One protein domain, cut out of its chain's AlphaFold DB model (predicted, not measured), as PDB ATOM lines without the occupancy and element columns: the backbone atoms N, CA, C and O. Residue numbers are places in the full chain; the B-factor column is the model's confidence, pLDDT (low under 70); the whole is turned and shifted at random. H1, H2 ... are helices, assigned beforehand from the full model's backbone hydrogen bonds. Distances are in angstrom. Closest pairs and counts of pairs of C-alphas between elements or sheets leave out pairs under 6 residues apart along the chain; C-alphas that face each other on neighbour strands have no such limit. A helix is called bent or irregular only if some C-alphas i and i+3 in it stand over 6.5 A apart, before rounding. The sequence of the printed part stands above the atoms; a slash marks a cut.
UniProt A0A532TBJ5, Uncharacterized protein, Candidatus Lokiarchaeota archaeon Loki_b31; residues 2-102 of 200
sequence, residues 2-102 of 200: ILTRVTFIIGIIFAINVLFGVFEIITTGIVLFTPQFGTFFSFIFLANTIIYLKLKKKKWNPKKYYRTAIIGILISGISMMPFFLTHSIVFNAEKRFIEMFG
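This is residues 2 to 102 of the 200 residues of an uncharacterized protein of Candidatus Lokiarchaeota archaeon Loki_b31 (UniProt A0A532TBJ5). A long bent helix, H4, makes the longest axis: its first arm, H4a, folds back beside H3 as a helical hairpin, while residues 85 to 102, mostly in the second arm H4b, stick out well beyond the rest. H1 packs slantwise over the hairpin, meeting both H3 and H4a, and H2 stands crosswise at the far end of H1. The printed part has 101 residues with four named helices, H1, H2, H3 and H4 along the chain, and no named strand; the class is all helix. The whole is loose, with a radius of gyration of the C-alphas of 17.3 A, and spans 63 by 31 by 19 A.

By its hydrogen bonds H4, residues 62 to 101, was assigned as one helix, but it is bent: C-alphas 79 and 82 are 7.1 A apart. Its arms are H4a, residues 62 to 79, 25.8 A long from C-alpha 62 at (23.808, 23.675, 57.614), and H4b, residues 82 to 101, 27.7 A long and ending with C-alpha 101 at (31.451, -24.667, 27.323). H3 covers residues 38 to 55 over 25.4 A. H1, residues 2 to 20, measures 27.6 A and begins with C-alpha 2 at (19.932, 29.209, 38.570). H2, residues 24 to 36, measures 19.2 A and is only just irregular, with C-alphas 32 and 35 6.6 A apart.

The arms H4a and H4b stand at a shallow tilt of 34 degrees, only just short of steep. H4a and H3 touch as a hairpin, opposite ways at a shallow tilt of 12 degrees; their closest C-alphas, of Ser 76 and Ser 42, are 4.1 A apart. H4b and H3 touch only at their ends, with the closest C-alphas, of Phe 83 and Thr 39, 6.6 A apart. With its residues 72 to 79 alone, H4a touches H1, the same way at a steep tilt of 49 degrees; the closest C-alphas, of Ile 75 and Ala 15, are 5.5 A apart. H1, the hub, touches H3 with residues 4 to 11 alone, opposite ways at 37 degrees, only just a steep tilt; the closest C-alphas, of Thr 4 and Asn 48, are 6.1 A apart. H1 touches H2 with residues 14 to 18 alone, about perpendicular at 86 degrees; the closest C-alphas, of Asn 17 and Val 31, are 6.1 A apart. H1 and H4b are only just apart, their closest C-alphas 8.4 A from each other. Every O i to N i+4 pair is within hydrogen-bond range in H1, H3, H4a and H4b, and 5 of 9 are in H2.

The C-alphas farthest apart, of Trp 60 and Gly 102, are 63.3 A from each other. Without residues 85 to 102, which stand free, the body spans 42 by 26 by 19 A. The printed part has no cut; the links from H1 to H2 and from H2 to H3 are tight, and that from H3 to H4 is short. The mean pLDDT of the printed part is 87.7, and residues 22 to 27 are under 70.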
ATOM      1  N   ILE A   2      21.054  29.802  39.332       88.38
ATOM      2  CA  ILE A   2      19.932  29.209  38.570       88.38
ATOM      3  C   ILE A   2      20.406  27.978  37.788       88.38
ATOM      4  O   ILE A   2      19.895  26.890  38.029       88.38
ATOM      5  N   LEU A   3      21.464  28.123  36.979       87.75
ATOM      6  CA  LEU A   3      22.058  27.027  36.198       87.75
ATOM      7  C   LEU A   3      22.347  25.782  37.051       87.75
ATOM      8  O   LEU A   3      21.852  24.702  36.768       87.75
ATOM      9  N   THR A   4      23.031  25.963  38.182       87.88
ATOM     10  CA  THR A   4      23.365  24.869  39.105       87.88
ATOM     11  C   THR A   4      22.139  24.137  39.664       87.88
ATOM     12  O   THR A   4      22.221  22.946  39.947       87.88
ATOM     13  N   ARG A   5      21.001  24.832  39.839       88.19
ATOM     14  CA  ARG A   5      19.741  24.217  40.290       88.19
ATOM     15  C   ARG A   5      19.064  23.446  39.162       88.19
ATOM     16  O   ARG A   5      18.586  22.349  39.412       88.19
ATOM     17  N   VAL A   6      19.064  23.995  37.947       92.25
ATOM     18  CA  VAL A   6      18.536  23.318  36.751       92.25
ATOM     19  C   VAL A   6      19.294  22.014  36.507       92.25
ATOM     20  O   VAL A   6      18.676  20.960  36.429       92.25
ATOM     21  N   THR A   7      20.629  22.054  36.516       91.06
ATOM     22  CA  THR A   7      21.475  20.857  36.387       91.06
ATOM     23  C   THR A   7      21.189  19.822  37.478       91.06
ATOM     24  O   THR A   7      21.228  18.625  37.220       91.06
ATOM     25  N   PHE A   8      20.854  20.264  38.693       89.50
ATOM     26  CA  PHE A   8      20.502  19.369  39.796       89.50
ATOM     27  C   PHE A   8      19.160  18.659  39.571       89.50
ATOM     28  O   PHE A   8      19.050  17.467  39.832       89.50
ATOM     29  N   ILE A   9      18.152  19.376  39.061       91.31
ATOM     30  CA  ILE A   9      16.843  18.801  38.711       91.31
ATOM     31  C   ILE A   9      17.003  17.775  37.586       91.31
ATOM     32  O   ILE A   9      16.492  16.665  37.704       91.31
ATOM     33  N   ILE A  10      17.771  18.110  36.543       91.38
ATOM     34  CA  ILE A  10      18.095  17.181  35.451       91.38
ATOM     35  C   ILE A  10      18.777  15.923  36.004       91.38
ATOM     36  O   ILE A  10      18.390  14.813  35.652       91.38
ATOM     37  N   GLY A  11      19.728  16.080  36.929       92.00
ATOM     38  CA  GLY A  11      20.396  14.946  37.564       92.00
ATOM     39  C   GLY A  11      19.461  14.032  38.354       92.00
ATOM     40  O   GLY A  11      19.607  12.815  38.282       92.00
ATOM     41  N   ILE A  12      18.461  14.582  39.052       91.12
ATOM     42  CA  ILE A  12      17.431  13.772  39.728       91.12
ATOM     43  C   ILE A  12      16.639  12.954  38.705       91.12
ATOM     44  O   ILE A  12      16.455  11.756  38.901       91.12
ATOM     45  N   ILE A  13      16.200  13.586  37.612       89.62
ATOM     46  CA  ILE A  13      15.452  12.906  36.546       89.62
ATOM     47  C   ILE A  13      16.292  11.761  35.972       89.62
ATOM     48  O   ILE A  13      15.798  10.643  35.849       89.62
ATOM     49  N   PHE A  14      17.571  11.998  35.681       90.44
ATOM     50  CA  PHE A  14      18.471  10.973  35.144       90.44
ATOM     51  C   PHE A  14      18.668   9.818  36.127       90.44
ATOM     52  O   PHE A  14      18.560   8.661  35.733       90.44
ATOM     53  N   ALA A  15      18.880  10.116  37.410       90.25
ATOM     54  CA  ALA A  15      19.039   9.096  38.439       90.25
ATOM     55  C   ALA A  15      17.791   8.206  38.580       90.25
ATOM     56  O   ALA A  15      17.918   6.988  38.680       90.25
ATOM     57  N   ILE A  16      16.588   8.791  38.534       87.81
ATOM     58  CA  ILE A  16      15.326   8.033  38.543       87.81
ATOM     59  C   ILE A  16      15.250   7.115  37.316       87.81
ATOM     60  O   ILE A  16      14.980   5.926  37.461       87.81
ATOM     61  N   ASN A  17      15.548   7.634  36.122       84.69
ATOM     62  CA  ASN A  17      15.505   6.846  34.887       84.69
ATOM     63  C   ASN A  17      16.493   5.669  34.902       84.69
ATOM     64  O   ASN A  17      16.148   4.576  34.463       84.69
ATOM     65  N   VAL A  18      17.700   5.875  35.438       85.44
ATOM     66  CA  VAL A  18      18.713   4.816  35.574       85.44
ATOM     67  C   VAL A  18      18.256   3.702  36.523       85.44
ATOM     68  O   VAL A  18      18.568   2.542  36.275       85.44
ATOM     69  N   LEU A  19      17.535   4.031  37.599       86.56
ATOM     70  CA  LEU A  19      17.108   3.045  38.597       86.56
ATOM     71  C   LEU A  19      15.848   2.275  38.204       86.56
ATOM     72  O   LEU A  19      15.767   1.079  38.468       86.56
ATOM     73  N   PHE A  20      14.856   2.955  37.632       83.69
ATOM     74  CA  PHE A  20      13.514   2.388  37.486       83.69
ATOM     75  C   PHE A  20      13.155   2.003  36.050       83.69
ATOM     76  O   PHE A  20      12.207   1.248  35.853       83.69
ATOM     77  N   GLY A  21      13.904   2.474  35.049       71.75
ATOM     78  CA  GLY A  21      13.470   2.338  33.661       71.75
ATOM     79  C   GLY A  21      12.216   3.175  33.356       71.75
ATOM     80  O   GLY A  21      11.696   3.889  34.207       71.75
ATOM     81  N   VAL A  22      11.794   3.142  32.094       65.56
ATOM     82  CA  VAL A  22      10.874   4.076  31.407       65.56
ATOM     83  C   VAL A  22       9.563   4.406  32.153       65.56
ATOM     84  O   VAL A  22       8.847   3.515  32.598       65.56
ATOM     85  N   PHE A  23       9.191   5.696  32.116       61.38
ATOM     86  CA  PHE A  23       7.836   6.236  32.301       61.38
ATOM     87  C   PHE A  23       7.455   7.022  31.016       61.38
ATOM     88  O   PHE A  23       7.819   8.183  30.871       61.38
ATOM     89  N   GLU A  24       6.774   6.392  30.050       65.94
ATOM     90  CA  GLU A  24       6.286   6.982  28.770       65.94
ATOM     91  C   GLU A  24       7.323   7.473  27.716       65.94
ATOM     92  O   GLU A  24       8.520   7.579  27.970       65.94
ATOM     93  N   ILE A  25       6.825   7.802  26.506       58.72
ATOM     94  CA  ILE A  25       7.552   8.144  25.256       58.72
ATOM     95  C   ILE A  25       8.637   9.222  25.435       58.72
ATOM     96  O   ILE A  25       9.714   9.120  24.847       58.72
ATOM     97  N   ILE A  26       8.401  10.247  26.263       60.34
ATOM     98  CA  ILE A  26       9.389  11.317  26.515       60.34
ATOM     99  C   ILE A  26      10.618  10.764  27.255       60.34
ATOM    100  O   ILE A  26      11.741  11.225  27.039       60.34
ATOM    101  N   THR A  27      10.440   9.742  28.095       66.88
ATOM    102  CA  THR A  27      11.567   9.116  28.794       66.88
ATOM    103  C   THR A  27      12.311   8.111  27.928       66.88
ATOM    104  O   THR A  27      13.471   7.863  28.218       66.88
ATOM    105  N   THR A  28      11.749   7.601  26.826       70.69
ATOM    106  CA  THR A  28      12.433   6.615  25.969       70.69
ATOM    107  C   THR A  28      13.767   7.141  25.435       70.69
ATOM    108  O   THR A  28      14.793   6.483  25.587       70.69
ATOM    109  N   GLY A  29      13.794   8.362  24.886       72.75
ATOM    110  CA  GLY A  29      15.041   8.973  24.407       72.75
ATOM    111  C   GLY A  29      16.044   9.232  25.537       72.75
ATOM    112  O   GLY A  29      17.230   8.934  25.406       72.75
ATOM    113  N   ILE A  30      15.559   9.714  26.685       77.06
ATOM    114  CA  ILE A  30      16.387   9.969  27.873       77.06
ATOM    115  C   ILE A  30      16.955   8.660  28.431       77.06
ATOM    116  O   ILE A  30      18.114   8.625  28.824       77.06
ATOM    117  N   VAL A  31      16.185   7.576  28.435       74.56
ATOM    118  CA  VAL A  31      16.589   6.252  28.925       74.56
ATOM    119  C   VAL A  31      17.589   5.588  27.991       74.56
ATOM    120  O   VAL A  31      18.478   4.899  28.471       74.56
ATOM    121  N   LEU A  32      17.508   5.805  26.677       75.31
ATOM    122  CA  LEU A  32      18.538   5.316  25.756       75.31
ATOM    123  C   LEU A  32      19.846   6.100  25.910       75.31
ATOM    124  O   LEU A  32      20.929   5.524  25.853       75.31
ATOM    125  N   PHE A  33      19.748   7.406  26.151       80.06
ATOM    126  CA  PHE A  33      20.894   8.306  26.218       80.06
ATOM    127  C   PHE A  33      21.606   8.294  27.581       80.06
ATOM    128  O   PHE A  33      22.832   8.279  27.659       80.06
ATOM    129  N   THR A  34      20.856   8.278  28.684       83.31
ATOM    130  CA  THR A  34      21.405   8.458  30.040       83.31
ATOM    131  C   THR A  34      22.411   7.368  30.425       83.31
ATOM    132  O   THR A  34      23.484   7.727  30.904       83.31
ATOM    133  N   PRO A  35      22.156   6.063  30.206       79.25
ATOM    134  CA  PRO A  35      23.115   5.007  30.526       79.25
ATOM    135  C   PRO A  35      24.371   5.058  29.654       79.25
ATOM    136  O   PRO A  35      25.457   4.777  30.155       79.25
ATOM    137  N   GLN A  36      24.246   5.458  28.381       80.19
ATOM    138  CA  GLN A  36      25.382   5.575  27.455       80.19
ATOM    139  C   GLN A  36      26.397   6.620  27.929       80.19
ATOM    140  O   GLN A  36      27.601   6.420  27.796       80.19
ATOM    141  N   PHE A  37      25.915   7.711  28.527       86.94
ATOM    142  CA  PHE A  37      26.747   8.813  29.015       86.94
ATOM    143  C   PHE A  37      26.759   8.924  30.549       86.94
ATOM    144  O   PHE A  37      27.188   9.944  31.094       86.94
ATOM    145  N   GLY A  38      26.316   7.886  31.265       90.31
ATOM    146  CA  GLY A  38      26.077   7.930  32.713       90.31
ATOM    147  C   GLY A  38      27.312   8.352  33.507       90.31
ATOM    148  O   GLY A  38      27.243   9.234  34.364       90.31
ATOM    149  N   THR A  39      28.475   7.814  33.146       90.81
ATOM    150  CA  THR A  39      29.760   8.167  33.762       90.81
ATOM    151  C   THR A  39      30.138   9.631  33.548       90.81
ATOM    152  O   THR A  39      30.576  10.294  34.488       90.81
ATOM    153  N   PHE A  40      29.925  10.176  32.347       91.94
ATOM    154  CA  PHE A  40      30.147  11.601  32.091       91.94
ATOM    155  C   PHE A  40      29.204  12.458  32.941       91.94
ATOM    156  O   PHE A  40      29.640  13.415  33.587       91.94
ATOM    157  N   PHE A  41      27.924  12.082  33.004       93.31
ATOM    158  CA  PHE A  41      26.944  12.772  33.837       93.31
ATOM    159  C   PHE A  41      27.271  12.692  35.325       93.31
ATOM    160  O   PHE A  41      27.099  13.686  36.026       93.31
ATOM    161  N   SER A  42      27.829  11.578  35.800       95.31
ATOM    162  CA  SER A  42      28.307  11.449  37.177       95.31
ATOM    163  C   SER A  42      29.316  12.543  37.531       95.31
ATOM    164  O   SER A  42      29.140  13.248  38.527       95.31
ATOM    165  N   PHE A  43      30.324  12.767  36.681       94.88
ATOM    166  CA  PHE A  43      31.312  13.821  36.908       94.88
ATOM    167  C   PHE A  43      30.700  15.222  36.831       94.88
ATOM    168  O   PHE A  43      31.010  16.071  37.670       94.88
ATOM    169  N   ILE A  44      29.793  15.459  35.878       95.50
ATOM    170  CA  ILE A  44      29.087  16.740  35.740       95.50
ATOM    171  C   ILE A  44      28.256  17.038  36.994       95.50
ATOM    172  O   ILE A  44      28.330  18.141  37.539       95.50
ATOM    173  N   PHE A  45      27.485  16.069  37.490       96.50
ATOM    174  CA  PHE A  45      26.643  16.244  38.671       96.50
ATOM    175  C   PHE A  45      27.463  16.385  39.951       96.50
ATOM    176  O   PHE A  45      27.115  17.214  40.803       96.50
ATOM    177  N   LEU A  46      28.591  15.684  40.065       97.25
ATOM    178  CA  LEU A  46      29.496  15.822  41.200       97.25
ATOM    179  C   LEU A  46      30.149  17.209  41.215       97.25
ATOM    180  O   LEU A  46      30.102  17.906  42.232       97.25
ATOM    181  N   ALA A  47      30.681  17.657  40.075       96.62
ATOM    182  CA  ALA A  47      31.259  18.989  39.926       96.62
ATOM    183  C   ALA A  47      30.219  20.085  40.209       96.62
ATOM    184  O   ALA A  47      30.474  21.005  40.992       96.62
ATOM    185  N   ASN A  48      29.012  19.954  39.649       95.62
ATOM    186  CA  ASN A  48      27.907  20.874  39.899       95.62
ATOM    187  C   ASN A  48      27.515  20.917  41.387       95.62
ATOM    188  O   ASN A  48      27.260  21.994  41.925       95.62
ATOM    189  N   THR A  49      27.524  19.773  42.077       95.62
ATOM    190  CA  THR A  49      27.270  19.692  43.524       95.62
ATOM    191  C   THR A  49      28.322  20.470  44.309       95.62
ATOM    192  O   THR A  49      27.968  21.298  45.149       95.62
ATOM    193  N   ILE A  50      29.609  20.277  44.005       95.12
ATOM    194  CA  ILE A  50      30.714  20.994  44.660       95.12
ATOM    195  C   ILE A  50      30.579  22.507  44.444       95.12
ATOM    196  O   ILE A  50      30.669  23.278  45.403       95.12
ATOM    197  N   ILE A  51      30.310  22.940  43.209       94.38
ATOM    198  CA  ILE A  51      30.109  24.356  42.872       94.38
ATOM    199  C   ILE A  51      28.905  24.921  43.634       94.38
ATOM    200  O   ILE A  51      29.008  25.976  44.262       94.38
ATOM    201  N   TYR A  52      27.771  24.217  43.639       92.19
ATOM    202  CA  TYR A  52      26.563  24.669  44.327       92.19
ATOM    203  C   TYR A  52      26.774  24.827  45.837       92.19
ATOM    204  O   TYR A  52      26.325  25.814  46.426       92.19
ATOM    205  N   LEU A  53      27.486  23.886  46.461       92.69
ATOM    206  CA  LEU A  53      27.834  23.951  47.877       92.69
ATOM    207  C   LEU A  53      28.799  25.102  48.171       92.69
ATOM    208  O   LEU A  53      28.574  25.821  49.140       92.69
ATOM    209  N   LYS A  54      29.808  25.351  47.325       91.50
ATOM    210  CA  LYS A  54      30.724  26.498  47.486       91.50
ATOM    211  C   LYS A  54      30.002  27.845  47.411       91.50
ATOM    212  O   LYS A  54      30.332  28.759  48.162       91.50
ATOM    213  N   LEU A  55      28.986  27.964  46.556       89.69
ATOM    214  CA  LEU A  55      28.166  29.177  46.446       89.69
ATOM    215  C   LEU A  55      27.216  29.379  47.642       89.69
ATOM    216  O   LEU A  55      26.694  30.477  47.847       89.69
ATOM    217  N   LYS A  56      26.963  28.339  48.444       83.69
ATOM    218  CA  LYS A  56      26.098  28.389  49.629       83.69
ATOM    219  C   LYS A  56      26.944  28.507  50.896       83.69
ATOM    220  O   LYS A  56      27.702  27.614  51.254       83.69
ATOM    221  N   LYS A  57      26.734  29.567  51.680       77.75
ATOM    222  CA  LYS A  57      27.368  29.689  53.002       77.75
ATOM    223  C   LYS A  57      26.815  28.624  53.961       77.75
ATOM    224  O   LYS A  57      25.703  28.766  54.469       77.75
ATOM    225  N   LYS A  58      27.613  27.586  54.257       78.94
ATOM    226  CA  LYS A  58      27.278  26.508  55.215       78.94
ATOM    227  C   LYS A  58      26.762  27.049  56.553       78.94
ATOM    228  O   LYS A  58      25.779  26.533  57.076       78.94
ATOM    229  N   LYS A  59      27.392  28.115  57.064       76.38
ATOM    230  CA  LYS A  59      27.069  28.747  58.355       76.38
ATOM    231  C   LYS A  59      25.614  29.219  58.469       76.38
ATOM    232  O   LYS A  59      25.098  29.277  59.573       76.38
ATOM    233  N   TRP A  60      24.954  29.552  57.359       74.38
ATOM    234  CA  TRP A  60      23.611  30.144  57.392       74.38
ATOM    235  C   TRP A  60      22.490  29.105  57.321       74.38
ATOM    236  O   TRP A  60      21.375  29.370  57.758       74.38
ATOM    237  N   ASN A  61      22.751  27.919  56.761       86.44
ATOM    238  CA  ASN A  61      21.770  26.835  56.745       86.44
ATOM    239  C   ASN A  61      22.449  25.459  56.595       86.44
ATOM    240  O   ASN A  61      22.454  24.886  55.497       86.44
ATOM    241  N   PRO A  62      23.030  24.910  57.679       89.75
ATOM    242  CA  PRO A  62      23.808  23.675  57.614       89.75
ATOM    243  C   PRO A  62      22.956  22.474  57.188       89.75
ATOM    244  O   PRO A  62      23.406  21.669  56.378       89.75
ATOM    245  N   LYS A  63      21.694  22.388  57.636       90.69
ATOM    246  CA  LYS A  63      20.771  21.308  57.237       90.69
ATOM    247  C   LYS A  63      20.564  21.268  55.718       90.69
ATOM    248  O   LYS A  63      20.733  20.217  55.103       90.69
ATOM    249  N   LYS A  64      20.255  22.409  55.082       88.38
ATOM    250  CA  LYS A  64      20.097  22.478  53.613       88.38
ATOM    251  C   LYS A  64      21.411  22.205  52.874       88.38
ATOM    252  O   LYS A  64      21.371  21.608  51.798       88.38
ATOM    253  N   TYR A  65      22.544  22.625  53.439       92.81
ATOM    254  CA  TYR A  65      23.873  22.358  52.884       92.81
ATOM    255  C   TYR A  65      24.145  20.850  52.806       92.81
ATOM    256  O   TYR A  65      24.344  20.322  51.715       92.81
ATOM    257  N   TYR A  66      24.055  20.140  53.935       94.00
ATOM    258  CA  TYR A  66      24.311  18.697  53.984       94.00
ATOM    259  C   TYR A  66      23.300  17.889  53.175       94.00
ATOM    260  O   TYR A  66      23.697  16.990  52.444       94.00
ATOM    261  N   ARG A  67      22.012  18.258  53.212       93.19
ATOM    262  CA  ARG A  67      20.993  17.617  52.369       93.19
ATOM    263  C   ARG A  67      21.354  17.702  50.888       93.19
ATOM    264  O   ARG A  67      21.225  16.720  50.169       93.19
ATOM    265  N   THR A  68      21.813  18.867  50.432       92.38
ATOM    266  CA  THR A  68      22.199  19.033  49.026       92.38
ATOM    267  C   THR A  68      23.448  18.224  48.687       92.38
ATOM    268  O   THR A  68      23.498  17.620  47.622       92.38
ATOM    269  N   ALA A  69      24.424  18.168  49.597       95.25
ATOM    270  CA  ALA A  69      25.620  17.351  49.416       95.25
ATOM    271  C   ALA A  69      25.272  15.865  49.256       95.25
ATOM    272  O   ALA A  69      25.712  15.242  48.296       95.25
ATOM    273  N   ILE A  70      24.430  15.329  50.145       96.19
ATOM    274  CA  ILE A  70      24.000  13.926  50.110       96.19
ATOM    275  C   ILE A  70      23.270  13.619  48.800       96.19
ATOM    276  O   ILE A  70      23.642  12.676  48.111       96.19
ATOM    277  N   ILE A  71      22.281  14.434  48.417       94.88
ATOM    278  CA  ILE A  71      21.530  14.204  47.173       94.88
ATOM    279  C   ILE A  71      22.458  14.261  45.953       94.88
ATOM    280  O   ILE A  71      22.358  13.416  45.071       94.88
ATOM    281  N   GLY A  72      23.383  15.221  45.904       95.94
ATOM    282  CA  GLY A  72      24.303  15.365  44.778       95.94
ATOM    283  C   GLY A  72      25.270  14.188  44.642       95.94
ATOM    284  O   GLY A  72      25.499  13.701  43.535       95.94
ATOM    285  N   ILE A  73      25.783  13.684  45.769       97.06
ATOM    286  CA  ILE A  73      26.607  12.468  45.809       97.06
ATOM    287  C   ILE A  73      25.792  11.257  45.344       97.06
ATOM    288  O   ILE A  73      26.282  10.498  44.517       97.06
ATOM    289  N   LEU A  74      24.547  11.104  45.810       96.88
ATOM    290  CA  LEU A  74      23.672  10.001  45.399       96.88
ATOM    291  C   LEU A  74      23.379  10.028  43.896       96.88
ATOM    292  O   LEU A  74      23.559   9.015  43.233       96.88
ATOM    293  N   ILE A  75      22.997  11.182  43.340       96.06
ATOM    294  CA  ILE A  75      22.754  11.344  41.895       96.06
ATOM    295  C   ILE A  75      23.997  10.960  41.089       96.06
ATOM    296  O   ILE A  75      23.905  10.225  40.104       96.06
ATOM    297  N   SER A  76      25.164  11.447  41.516       96.62
ATOM    298  CA  SER A  76      26.430  11.155  40.842       96.62
ATOM    299  C   SER A  76      26.757   9.662  40.935       96.62
ATOM    300  O   SER A  76      27.115   9.051  39.932       96.62
ATOM    301  N   GLY A  77      26.573   9.052  42.107       95.88
ATOM    302  CA  GLY A  77      26.785   7.621  42.325       95.88
ATOM    303  C   GLY A  77      25.861   6.747  41.476       95.88
ATOM    304  O   GLY A  77      26.338   5.840  40.804       95.88
ATOM    305  N   ILE A  78      24.566   7.069  41.426       95.00
ATOM    306  CA  ILE A  78      23.585   6.369  40.580       95.00
ATOM    307  C   ILE A  78      23.964   6.499  39.103       95.00
ATOM    308  O   ILE A  78      23.961   5.512  38.376       95.00
ATOM    309  N   SER A  79      24.366   7.691  38.659       93.44
ATOM    310  CA  SER A  79      24.796   7.903  37.269       93.44
ATOM    311  C   SER A  79      26.069   7.115  36.922       93.44
ATOM    312  O   SER A  79      26.258   6.741  35.771       93.44
ATOM    313  N   MET A  80      26.921   6.813  37.911       93.88
ATOM    314  CA  MET A  80      28.120   5.979  37.752       93.88
ATOM    315  C   MET A  80      27.809   4.473  37.741       93.88
ATOM    316  O   MET A  80      28.657   3.661  37.375       93.88
ATOM    317  N   MET A  81      26.600   4.074  38.139       91.81
ATOM    318  CA  MET A  81      26.217   2.672  38.279       91.81
ATOM    319  C   MET A  81      26.437   1.842  36.998       91.81
ATOM    320  O   MET A  81      27.010   0.759  37.125       91.81
ATOM    321  N   PRO A  82      26.102   2.312  35.772       88.00
ATOM    322  CA  PRO A  82      26.349   1.547  34.547       88.00
ATOM    323  C   PRO A  82      27.816   1.142  34.360       88.00
ATOM    324  O   PRO A  82      28.091   0.034  33.908       88.00
ATOM    325  N   PHE A  83      28.766   1.992  34.755       89.00
ATOM    326  CA  PHE A  83      30.196   1.692  34.656       89.00
ATOM    327  C   PHE A  83      30.602   0.536  35.575       89.00
ATOM    328  O   PHE A  83      31.211  -0.432  35.123       89.00
ATOM    329  N   PHE A  84      30.208   0.592  36.850       88.44
ATOM    330  CA  PHE A  84      30.517  -0.476  37.804       88.44
ATOM    331  C   PHE A  84      29.782  -1.779  37.476       88.44
ATOM    332  O   PHE A  84      30.368  -2.860  37.566       88.44
ATOM    333  N   LEU A  85      28.522  -1.687  37.043       89.88
ATOM    334  CA  LEU A  85      27.748  -2.855  36.631       89.88
ATOM    335  C   LEU A  85      28.325  -3.508  35.378       89.88
ATOM    336  O   LEU A  85      28.347  -4.731  35.314       89.88
ATOM    337  N   THR A  86      28.846  -2.735  34.420       86.25
ATOM    338  CA  THR A  86      29.493  -3.292  33.219       86.25
ATOM    339  C   THR A  86      30.637  -4.225  33.602       86.25
ATOM    340  O   THR A  86      30.716  -5.338  33.089       86.25
ATOM    341  N   HIS A  87      31.479  -3.827  34.560       82.88
ATOM    342  CA  HIS A  87      32.569  -4.678  35.035       82.88
ATOM    343  C   HIS A  87      32.056  -5.995  35.645       82.88
ATOM    344  O   HIS A  87      32.556  -7.071  35.320       82.88
ATOM    345  N   SER A  88      31.009  -5.925  36.476       87.06
ATOM    346  CA  SER A  88      30.391  -7.119  37.067       87.06
ATOM    347  C   SER A  88      29.734  -8.026  36.019       87.06
ATOM    348  O   SER A  88      29.856  -9.248  36.097       87.06
ATOM    349  N   ILE A  89      29.071  -7.445  35.016       90.06
ATOM    350  CA  ILE A  89      28.441  -8.182  33.917       90.06
ATOM    351  C   ILE A  89      29.495  -8.930  33.103       90.06
ATOM    352  O   ILE A  89      29.292 -10.104  32.815       90.06
ATOM    353  N   VAL A  90      30.628  -8.296  32.782       87.50
ATOM    354  CA  VAL A  90      31.730  -8.939  32.047       87.50
ATOM    355  C   VAL A  90      32.281 -10.140  32.818       87.50
ATOM    356  O   VAL A  90      32.439 -11.213  32.242       87.50
ATOM    357  N   PHE A  91      32.510 -10.001  34.127       84.62
ATOM    358  CA  PHE A  91      32.983 -11.115  34.954       84.62
ATOM    359  C   PHE A  91      31.971 -12.271  35.016       84.62
ATOM    360  O   PHE A  91      32.329 -13.441  34.893       84.62
ATOM    361  N   ASN A  92      30.684 -11.950  35.160       91.44
ATOM    362  CA  ASN A  92      29.623 -12.955  35.160       91.44
ATOM    363  C   ASN A  92      29.436 -13.623  33.791       91.44
ATOM    364  O   ASN A  92      29.062 -14.794  33.740       91.44
ATOM    365  N   ALA A  93      29.680 -12.902  32.695       90.62
ATOM    366  CA  ALA A  93      29.606 -13.451  31.348       90.62
ATOM    367  C   ALA A  93      30.657 -14.549  31.146       90.62
ATOM    368  O   ALA A  93      30.304 -15.628  30.680       90.62
ATOM    369  N   GLU A  94      31.899 -14.322  31.587       87.31
ATOM    370  CA  GLU A  94      32.965 -15.332  31.557       87.31
ATOM    371  C   GLU A  94      32.572 -16.584  32.348       87.31
ATOM    372  O   GLU A  94      32.675 -17.701  31.849       87.31
ATOM    373  N   LYS A  95      32.047 -16.401  33.567       91.19
ATOM    374  CA  LYS A  95      31.596 -17.518  34.404       91.19
ATOM    375  C   LYS A  95      30.519 -18.355  33.707       91.19
ATOM    376  O   LYS A  95      30.616 -19.577  33.693       91.19
ATOM    377  N   ARG A  96      29.515 -17.708  33.108       92.81
ATOM    378  CA  ARG A  96      28.449 -18.402  32.364       92.81
ATOM    379  C   ARG A  96      28.974 -19.107  31.121       92.81
ATOM    380  O   ARG A  96      28.469 -20.165  30.768       92.81
ATOM    381  N   PHE A  97      29.967 -18.522  30.457       91.31
ATOM    382  CA  PHE A  97      30.605 -19.143  29.305       91.31
ATOM    383  C   PHE A  97      31.309 -20.441  29.717       91.31
ATOM    384  O   PHE A  97      31.061 -21.483  29.123       91.31
ATOM    385  N   ILE A  98      32.078 -20.404  30.808       93.44
ATOM    386  CA  ILE A  98      32.732 -21.583  31.393       93.44
ATOM    387  C   ILE A  98      31.713 -22.652  31.817       93.44
ATOM    388  O   ILE A  98      31.926 -23.836  31.577       93.44
ATOM    389  N   GLU A  99      30.596 -22.261  32.433       95.06
ATOM    390  CA  GLU A  99      29.532 -23.198  32.829       95.06
ATOM    391  C   GLU A  99      28.914 -23.934  31.627       95.06
ATOM    392  O   GLU A  99      28.524 -25.092  31.761       95.06
ATOM    393  N   MET A 100      28.832 -23.281  30.464       95.06
ATOM    394  CA  MET A 100      28.222 -23.843  29.254       95.06
ATOM    395  C   MET A 100      29.206 -24.618  28.371       95.06
ATOM    396  O   MET A 100      28.812 -25.613  27.768       95.06
ATOM    397  N   PHE A 101      30.453 -24.157  28.271       93.88
ATOM    398  CA  PHE A 101      31.451 -24.667  27.323       93.88
ATOM    399  C   PHE A 101      32.632 -25.388  27.993       93.88
ATOM    400  O   PHE A 101      33.510 -25.885  27.301       93.88
ATOM    401  N   GLY A 102      32.651 -25.486  29.326       94.81
ATOM    402  CA  GLY A 102      33.736 -26.111  30.088       94.81
ATOM    403  C   GLY A 102      34.840 -25.124  30.486       94.81
ATOM    404  O   GLY A 102      34.901 -23.999  29.995       94.81
TER     405      GLY A 102